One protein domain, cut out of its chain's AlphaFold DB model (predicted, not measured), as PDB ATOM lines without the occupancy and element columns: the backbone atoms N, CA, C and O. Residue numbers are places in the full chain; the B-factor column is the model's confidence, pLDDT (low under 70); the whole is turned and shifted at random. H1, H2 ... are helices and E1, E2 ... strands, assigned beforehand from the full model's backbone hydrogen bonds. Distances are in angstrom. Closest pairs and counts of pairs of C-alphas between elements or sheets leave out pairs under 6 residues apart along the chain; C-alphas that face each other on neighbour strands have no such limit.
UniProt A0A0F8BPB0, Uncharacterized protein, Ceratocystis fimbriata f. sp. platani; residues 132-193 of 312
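What this domain is: This is residues 132 to 193 of the 312 residues of an uncharacterized protein of Ceratocystis fimbriata f. sp. platani (UniProt A0A0F8BPB0). A small three-stranded sheet has two short helices, H1 and H2, near the end where E2 begins, and a tail without named elements, residues 180 to 193, folds back on itself. The 62 printed residues run E1, H1, H2, E2, E3, under half of them in named elements, class mixed. The mixed sheet has the order E1, E2, E3; the whole is compact, radius of gyration of the C-alphas 11.1 A, spanning 32 by 25 by 18 A.

Where its parts are: Find C-alpha 135 at (-35.032, 47.720, -37.802), where E1 runs to 138. H1 is residues 143 to 150, H2 156 to 159, E2 161 to 166, 14.4 A long, and E3 174 to 179, 12.1 A, ending at (-47.698, 51.582, -37.116).

How they stand to each other: E1 and E2 are parallel, N 137 and O 162 at 2.8 A; with H1 and H2 between, they form a strand-helix-strand unit, two parallel neighbour strands joined through helices, its crossover right-handed. E2 and E3 form an antiparallel hairpin, N 179 and O 163 at 2.8 A. H1 only grazes the sheet, with residues 143 to 146. H1 and H2 touch, the closest C-alphas, Leu 150 and Ala 158, 4.9 A apart. H2 is only just not on the sheet, with 4 pairs of C-alphas within 10 A. In H1 every O i to N i+4 pair is within hydrogen-bond range; H2 is too short for one.

The domain as a whole: The farthest C-alphas, Asp 154 and Gln 172, are 32.4 A apart. The printed part has no cut, no link is long, and no printed residue is under 70 in pLDDT.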
ATOM      1  N   ASP A 132     -36.383  44.231 -29.239       96.06
ATOM      2  CA  ASP A 132     -35.785  43.100 -29.959       96.06
ATOM      3  C   ASP A 132     -34.859  43.493 -31.127       96.06
ATOM      4  O   ASP A 132     -34.676  42.716 -32.062       96.06
ATOM      5  N   SER A 133     -34.281  44.703 -31.102       97.88
ATOM      6  CA  SER A 133     -33.379  45.207 -32.151       97.88
ATOM      7  C   SER A 133     -33.999  45.204 -33.560       97.88
ATOM      8  O   SER A 133     -33.301  45.110 -34.573       97.88
ATOM      9  N   ARG A 134     -35.330  45.327 -33.651       98.31
ATOM     10  CA  ARG A 134     -36.065  45.400 -34.925       98.31
ATOM     11  C   ARG A 134     -35.729  46.686 -35.678       98.31
ATOM     12  O   ARG A 134     -35.821  47.776 -35.119       98.31
ATOM     13  N   LEU A 135     -35.430  46.586 -36.969       98.69
ATOM     14  CA  LEU A 135     -35.032  47.720 -37.802       98.69
ATOM     15  C   LEU A 135     -36.121  48.820 -37.810       98.69
ATOM     16  O   LEU A 135     -37.233  48.562 -38.286       98.69
ATOM     17  N   PRO A 136     -35.840  50.031 -37.290       98.69
ATOM     18  CA  PRO A 136     -36.827  51.097 -37.148       98.69
ATOM     19  C   PRO A 136     -37.004  51.836 -38.466       98.69
ATOM     20  O   PRO A 136     -36.128  52.588 -38.883       98.69
ATOM     21  N   LEU A 137     -38.147  51.654 -39.114       98.62
ATOM     22  CA  LEU A 137     -38.433  52.197 -40.433       98.62
ATOM     23  C   LEU A 137     -39.525  53.277 -40.381       98.62
ATOM     24  O   LEU A 137     -40.539  53.142 -39.695       98.62
ATOM     25  N   SER A 138     -39.350  54.345 -41.159       98.25
ATOM     26  CA  SER A 138     -40.374  55.373 -41.368       98.25
ATOM     27  C   SER A 138     -41.572  54.787 -42.116       98.25
ATOM     28  O   SER A 138     -41.455  54.380 -43.275       98.25
ATOM     29  N   ALA A 139     -42.748  54.794 -41.494       97.44
ATOM     30  CA  ALA A 139     -43.985  54.284 -42.079       97.44
ATOM     31  C   ALA A 139     -44.399  55.023 -43.359       97.44
ATOM     32  O   ALA A 139     -45.057  54.437 -44.214       97.44
ATOM     33  N   SER A 140     -44.024  56.295 -43.519       95.00
ATOM     34  CA  SER A 140     -44.371  57.075 -44.711       95.00
ATOM     35  C   SER A 140     -43.361  56.922 -45.848       95.00
ATOM     36  O   SER A 140     -43.748  57.050 -47.008       95.00
ATOM     37  N   ASN A 141     -42.087  56.639 -45.545       95.75
ATOM     38  CA  ASN A 141     -41.008  56.730 -46.539       95.75
ATOM     39  C   ASN A 141     -40.320  55.399 -46.873       95.75
ATOM     40  O   ASN A 141     -39.665  55.311 -47.909       95.75
ATOM     41  N   SER A 142     -40.452  54.369 -46.036       96.81
ATOM     42  CA  SER A 142     -39.730  53.092 -46.206       96.81
ATOM     43  C   SER A 142     -40.515  52.016 -46.965       96.81
ATOM     44  O   SER A 142     -39.967  50.972 -47.308       96.81
ATOM     45  N   ILE A 143     -41.803  52.236 -47.240       94.88
ATOM     46  CA  ILE A 143     -42.718  51.155 -47.635       94.88
ATOM     47  C   ILE A 143     -42.336  50.469 -48.936       94.88
ATOM     48  O   ILE A 143     -42.507  49.261 -49.038       94.88
ATOM     49  N   ASN A 144     -41.789  51.184 -49.918       94.25
ATOM     50  CA  ASN A 144     -41.348  50.533 -51.152       94.25
ATOM     51  C   ASN A 144     -40.201  49.544 -50.888       94.25
ATOM     52  O   ASN A 144     -40.192  48.454 -51.457       94.25
ATOM     53  N   PHE A 145     -39.264  49.908 -50.006       96.81
ATOM     54  CA  PHE A 145     -38.194  49.015 -49.573       96.81
ATOM     55  C   PHE A 145     -38.766  47.839 -48.774       96.81
ATOM     56  O   PHE A 145     -38.548  46.687 -49.147       96.81
ATOM     57  N   LEU A 146     -39.569  48.119 -47.742       97.25
ATOM     58  CA  LEU A 146     -40.161  47.079 -46.901       97.25
ATOM     59  C   LEU A 146     -41.008  46.096 -47.719       97.25
ATOM     60  O   LEU A 146     -40.846  44.893 -47.561       97.25
ATOM     61  N   ALA A 147     -41.854  46.578 -48.632       95.44
ATOM     62  CA  ALA A 147     -42.668  45.731 -49.501       95.44
ATOM     63  C   ALA A 147     -41.804  44.758 -50.320       95.44
ATOM     64  O   ALA A 147     -42.106  43.570 -50.359       95.44
ATOM     65  N   SER A 148     -40.690  45.231 -50.891       95.31
ATOM     66  CA  SER A 148     -39.753  44.369 -51.630       95.31
ATOM     67  C   SER A 148     -39.071  43.312 -50.748       95.31
ATOM     68  O   SER A 148     -38.688  42.246 -51.233       95.31
ATOM     69  N   CYS A 149     -38.934  43.586 -49.448       97.19
ATOM     70  CA  CYS A 149     -38.401  42.632 -48.483       97.19
ATOM     71  C   CYS A 149     -39.453  41.643 -48.003       97.19
ATOM     72  O   CYS A 149     -39.140  40.472 -47.861       97.19
ATOM     73  N   LEU A 150     -40.706  42.066 -47.841       95.88
ATOM     74  CA  LEU A 150     -41.813  41.172 -47.495       95.88
ATOM     75  C   LEU A 150     -42.117  40.151 -48.606       95.88
ATOM     76  O   LEU A 150     -42.619  39.074 -48.310       95.88
ATOM     77  N   GLU A 151     -41.768  40.437 -49.864       94.56
ATOM     78  CA  GLU A 151     -41.773  39.444 -50.958       94.56
ATOM     79  C   GLU A 151     -40.676  38.367 -50.809       94.56
ATOM     80  O   GLU A 151     -40.710  37.334 -51.478       94.56
ATOM     81  N   GLN A 152     -39.702  38.600 -49.928       95.44
ATOM     82  CA  GLN A 152     -38.614  37.698 -49.563       95.44
ATOM     83  C   GLN A 152     -38.771  37.318 -48.083       95.44
ATOM     84  O   GLN A 152     -38.032  37.811 -47.232       95.44
ATOM     85  N   GLU A 153     -39.746  36.458 -47.773       93.00
ATOM     86  CA  GLU A 153     -40.163  36.115 -46.395       93.00
ATOM     87  C   GLU A 153     -39.010  35.647 -45.481       93.00
ATOM     88  O   GLU A 153     -39.032  35.868 -44.270       93.00
ATOM     89  N   ASP A 154     -37.968  35.051 -46.065       94.50
ATOM     90  CA  ASP A 154     -36.777  34.576 -45.352       94.50
ATOM     91  C   ASP A 154     -35.706  35.664 -45.127       94.50
ATOM     92  O   ASP A 154     -34.658  35.388 -44.546       94.50
ATOM     93  N   SER A 155     -35.923  36.893 -45.605       96.25
ATOM     94  CA  SER A 155     -34.965  37.988 -45.438       96.25
ATOM     95  C   SER A 155     -34.974  38.562 -44.022       96.25
ATOM     96  O   SER A 155     -36.015  38.615 -43.363       96.25
ATOM     97  N   TYR A 156     -33.821  39.067 -43.571       96.44
ATOM     98  CA  TYR A 156     -33.696  39.667 -42.239       96.44
ATOM     99  C   TYR A 156     -34.730  40.772 -42.014       96.44
ATOM    100  O   TYR A 156     -35.425  40.767 -40.998       96.44
ATOM    101  N   VAL A 157     -34.865  41.697 -42.971       97.81
ATOM    102  CA  VAL A 157     -35.789  42.835 -42.849       97.81
ATOM    103  C   VAL A 157     -37.242  42.376 -42.767       97.81
ATOM    104  O   VAL A 157     -37.984  42.928 -41.961       97.81
ATOM    105  N   ALA A 158     -37.661  41.362 -43.534       96.75
ATOM    106  CA  ALA A 158     -39.034  40.851 -43.470       96.75
ATOM    107  C   ALA A 158     -39.404  40.327 -42.074       96.75
ATOM    108  O   ALA A 158     -40.559  40.426 -41.657       96.75
ATOM    109  N   GLN A 159     -38.416  39.808 -41.345       96.69
ATOM    110  CA  GLN A 159     -38.587  39.209 -40.024       96.69
ATOM    111  C   GLN A 159     -38.312  40.194 -38.875       96.69
ATOM    112  O   GLN A 159     -38.833  40.010 -37.778       96.69
ATOM    113  N   ASN A 160     -37.532  41.254 -39.118       97.69
ATOM    114  CA  ASN A 160     -36.978  42.128 -38.079       97.69
ATOM    115  C   ASN A 160     -37.140  43.615 -38.424       97.69
ATOM    116  O   ASN A 160     -36.165  44.359 -38.464       97.69
ATOM    117  N   TYR A 161     -38.369  44.075 -38.660       98.25
ATOM    118  CA  TYR A 161     -38.674  45.498 -38.865       98.25
ATOM    119  C   TYR A 161     -39.714  45.992 -37.871       98.25
ATOM    120  O   TYR A 161     -40.526  45.205 -37.396       98.25
ATOM    121  N   VAL A 162     -39.752  47.292 -37.603       98.56
ATOM    122  CA  VAL A 162     -40.866  47.979 -36.937       98.56
ATOM    123  C   VAL A 162     -41.122  49.302 -37.654       98.56
ATOM    124  O   VAL A 162     -40.184  49.970 -38.081       98.56
ATOM    125  N   LEU A 163     -42.391  49.667 -37.829       98.44
ATOM    126  CA  LEU A 163     -42.783  50.907 -38.493       98.44
ATOM    127  C   LEU A 163     -43.128  51.974 -37.459       98.44
ATOM    128  O   LEU A 163     -43.895  51.693 -36.540       98.44
ATOM    129  N   TYR A 164     -42.638  53.196 -37.659       98.38
ATOM    130  CA  TYR A 164     -43.019  54.364 -36.861       98.38
ATOM    131  C   TYR A 164     -43.612  55.475 -37.723       98.38
ATOM    132  O   TYR A 164     -43.169  55.693 -38.853       98.38
ATOM    133  N   ASN A 165     -44.550  56.247 -37.171       97.88
ATOM    134  CA  ASN A 165     -45.151  57.415 -37.829       97.88
ATOM    135  C   ASN A 165     -44.246  58.667 -37.798       97.88
ATOM    136  O   ASN A 165     -44.710  59.802 -37.657       97.88
ATOM    137  N   LEU A 166     -42.936  58.462 -37.938       98.06
ATOM    138  CA  LEU A 166     -41.954  59.520 -38.135       98.06
ATOM    139  C   LEU A 166     -41.757  59.739 -39.636       98.06
ATOM    140  O   LEU A 166     -41.535  58.798 -40.405       98.06
ATOM    141  N   LEU A 167     -41.885  60.996 -40.050       96.69
ATOM    142  CA  LEU A 167     -41.947  61.416 -41.446       96.69
ATOM    143  C   LEU A 167     -40.573  61.437 -42.117       96.69
ATOM    144  O   LEU A 167     -40.513  61.414 -43.337       96.69
ATOM    145  N   ASP A 168     -39.474  61.500 -41.377       96.06
ATOM    146  CA  ASP A 168     -38.129  61.582 -41.944       96.06
ATOM    147  C   ASP A 168     -37.122  60.745 -41.151       96.06
ATOM    148  O   ASP A 168     -37.277  60.540 -39.949       96.06
ATOM    149  N   ALA A 169     -36.065  60.288 -41.832       97.69
ATOM    150  CA  ALA A 169     -35.008  59.469 -41.232       97.69
ATOM    151  C   ALA A 169     -34.325  60.174 -40.046       97.69
ATOM    152  O   ALA A 169     -33.899  59.526 -39.097       97.69
ATOM    153  N   THR A 170     -34.253  61.506 -40.063       97.75
ATOM    154  CA  THR A 170     -33.621  62.303 -39.002       97.75
ATOM    155  C   THR A 170     -34.548  62.584 -37.812       97.75
ATOM    156  O   THR A 170     -34.164  63.326 -36.909       97.75
ATOM    157  N   CYS A 171     -35.746  61.990 -37.794       98.00
ATOM    158  CA  CYS A 171     -36.746  62.090 -36.729       98.00
ATOM    159  C   CYS A 171     -37.139  63.530 -36.358       98.00
ATOM    160  O   CYS A 171     -37.492  63.807 -35.212       98.00
ATOM    161  N   GLN A 172     -37.080  64.465 -37.310       97.12
ATOM    162  CA  GLN A 172     -37.439  65.863 -37.061       97.12
ATOM    163  C   GLN A 172     -38.950  66.099 -37.106       97.12
ATOM    164  O   GLN A 172     -39.441  67.058 -36.504       97.12
ATOM    165  N   TRP A 173     -39.687  65.239 -37.807       97.56
ATOM    166  CA  TRP A 173     -41.102  65.416 -38.091       97.56
ATOM    167  C   TRP A 173     -41.892  64.123 -37.883       97.56
ATOM    168  O   TRP A 173     -41.427  63.035 -38.212       97.56
ATOM    169  N   GLY A 174     -43.120  64.244 -37.381       97.50
ATOM    170  CA  GLY A 174     -44.060  63.135 -37.207       97.50
ATOM    171  C   GLY A 174     -44.394  62.817 -35.751       97.50
ATOM    172  O   GLY A 174     -44.036  63.555 -34.831       97.50
ATOM    173  N   TYR A 175     -45.120  61.718 -35.566       97.94
ATOM    174  CA  TYR A 175     -45.515  61.198 -34.263       97.94
ATOM    175  C   TYR A 175     -44.627  60.017 -33.889       97.94
ATOM    176  O   TYR A 175     -44.423  59.097 -34.680       97.94
ATOM    177  N   ASP A 176     -44.136  60.034 -32.657       96.88
ATOM    178  CA  ASP A 176     -43.444  58.895 -32.075       96.88
ATOM    179  C   ASP A 176     -44.450  57.816 -31.645       96.88
ATOM    180  O   ASP A 176     -44.887  57.748 -30.497       96.88
ATOM    181  N   GLU A 177     -44.901  57.031 -32.619       97.31
ATOM    182  CA  GLU A 177     -45.849  55.937 -32.435       97.31
ATOM    183  C   GLU A 177     -45.580  54.829 -33.447       97.31
ATOM    184  O   GLU A 177     -45.169  55.093 -34.580       97.31
ATOM    185  N   THR A 178     -45.849  53.589 -33.055       97.88
ATOM    186  CA  THR A 178     -45.747  52.442 -33.952       97.88
ATOM    187  C   THR A 178     -46.931  52.381 -34.912       97.88
ATOM    188  O   THR A 178     -48.059  52.732 -34.554       97.88
ATOM    189  N   CYS A 179     -46.684  51.865 -36.110       97.75
ATOM    190  CA  CYS A 179     -47.698  51.582 -37.116       97.75
ATOM    191  C   CYS A 179     -47.720  50.093 -37.465       97.75
ATOM    192  O   CYS A 179     -46.702  49.405 -37.377       97.75
ATOM    193  N   GLU A 180     -48.864  49.612 -37.938       95.56
ATOM    194  CA  GLU A 180     -49.052  48.222 -38.348       95.56
ATOM    195  C   GLU A 180     -49.389  48.117 -39.831       95.56
ATOM    196  O   GLU A 180     -50.183  48.886 -40.376       95.56
ATOM    197  N   LEU A 181     -48.813  47.117 -40.490       92.69
ATOM    198  CA  LEU A 181     -49.141  46.774 -41.865       92.69
ATOM    199  C   LEU A 181     -50.155  45.617 -41.864       92.69
ATOM    200  O   LEU A 181     -49.782  44.450 -41.881       92.69
ATOM    201  N   VAL A 182     -51.444  45.955 -41.780       87.38
ATOM    202  CA  VAL A 182     -52.520  44.991 -41.464       87.38
ATOM    203  C   VAL A 182     -52.955  44.128 -42.659       87.38
ATOM    204  O   VAL A 182     -53.317  42.971 -42.475       87.38
ATOM    205  N   ASP A 183     -52.940  44.674 -43.877       84.25
ATOM    206  CA  ASP A 183     -53.528  44.034 -45.068       84.25
ATOM    207  C   ASP A 183     -52.540  43.996 -46.245       84.25
ATOM    208  O   ASP A 183     -52.848  44.413 -47.356       84.25
ATOM    209  N   PHE A 184     -51.306  43.548 -46.009       84.62
ATOM    210  CA  PHE A 184     -50.312  43.366 -47.073       84.62
ATOM    211  C   PHE A 184     -50.484  42.002 -47.766       84.62
ATOM    212  O   PHE A 184     -50.716  41.008 -47.079       84.62
ATOM    213  N   PRO A 185     -50.351  41.906 -49.107       87.94
ATOM    214  CA  PRO A 185     -49.983  42.955 -50.070       87.94
ATOM    215  C   PRO A 185     -51.163  43.750 -50.663       87.94
ATOM    216  O   PRO A 185     -50.962  44.532 -51.591       87.94
ATOM    217  N   ALA A 186     -52.396  43.565 -50.178       85.25
ATOM    218  CA  ALA A 186     -53.576  44.249 -50.726       85.25
ATOM    219  C   ALA A 186     -53.579  45.770 -50.465       85.25
ATOM    220  O   ALA A 186     -54.136  46.537 -51.254       85.25
ATOM    221  N   GLN A 187     -52.927  46.208 -49.388       82.44
ATOM    222  CA  GLN A 187     -52.726  47.592 -48.982       82.44
ATOM    223  C   GLN A 187     -51.258  47.816 -48.616       82.44
ATOM    224  O   GLN A 187     -50.645  47.044 -47.880       82.44
ATOM    225  N   ASN A 188     -50.704  48.921 -49.108       80.75
ATOM    226  CA  ASN A 188     -49.337  49.355 -48.833       80.75
ATOM    227  C   ASN A 188     -49.293  50.595 -47.924       80.75
ATOM    228  O   ASN A 188     -48.299  51.306 -47.907       80.75
ATOM    229  N   GLN A 189     -50.367  50.903 -47.198       90.31
ATOM    230  CA  GLN A 189     -50.380  52.018 -46.252       90.31
ATOM    231  C   GLN A 189     -50.452  51.473 -44.826       90.31
ATOM    232  O   GLN A 189     -51.453  50.843 -44.478       90.31
ATOM    233  N   PRO A 190     -49.415  51.700 -44.001       94.88
ATOM    234  CA  PRO A 190     -49.464  51.360 -42.588       94.88
ATOM    235  C   PRO A 190     -50.586  52.108 -41.871       94.88
ATOM    236  O   PRO A 190     -50.851  53.281 -42.148       94.88
ATOM    237  N   GLN A 191     -51.216  51.435 -40.917       95.69
ATOM    238  CA  GLN A 191     -52.189  52.024 -40.009       95.69
ATOM    239  C   GLN A 191     -51.464  52.523 -38.760       95.69
ATOM    240  O   GLN A 191     -50.755  51.763 -38.106       95.69
ATOM    241  N   CYS A 192     -51.645  53.802 -38.439       96.81
ATOM    242  CA  CYS A 192     -51.057  54.471 -37.279       96.81
ATOM    243  C   CYS A 192     -52.173  55.141 -36.457       96.81
ATOM    244  O   CYS A 192     -53.283  55.334 -36.965       96.81
ATOM    245  N   SER A 193     -51.905  55.514 -35.200       97.25
ATOM    246  CA  SER A 193     -52.928  56.167 -34.360       97.25
ATOM    247  C   SER A 193     -53.246  57.585 -34.841       97.25
ATOM    248  O   SER A 193     -54.400  58.016 -34.791       97.25
TER     249      SER A 193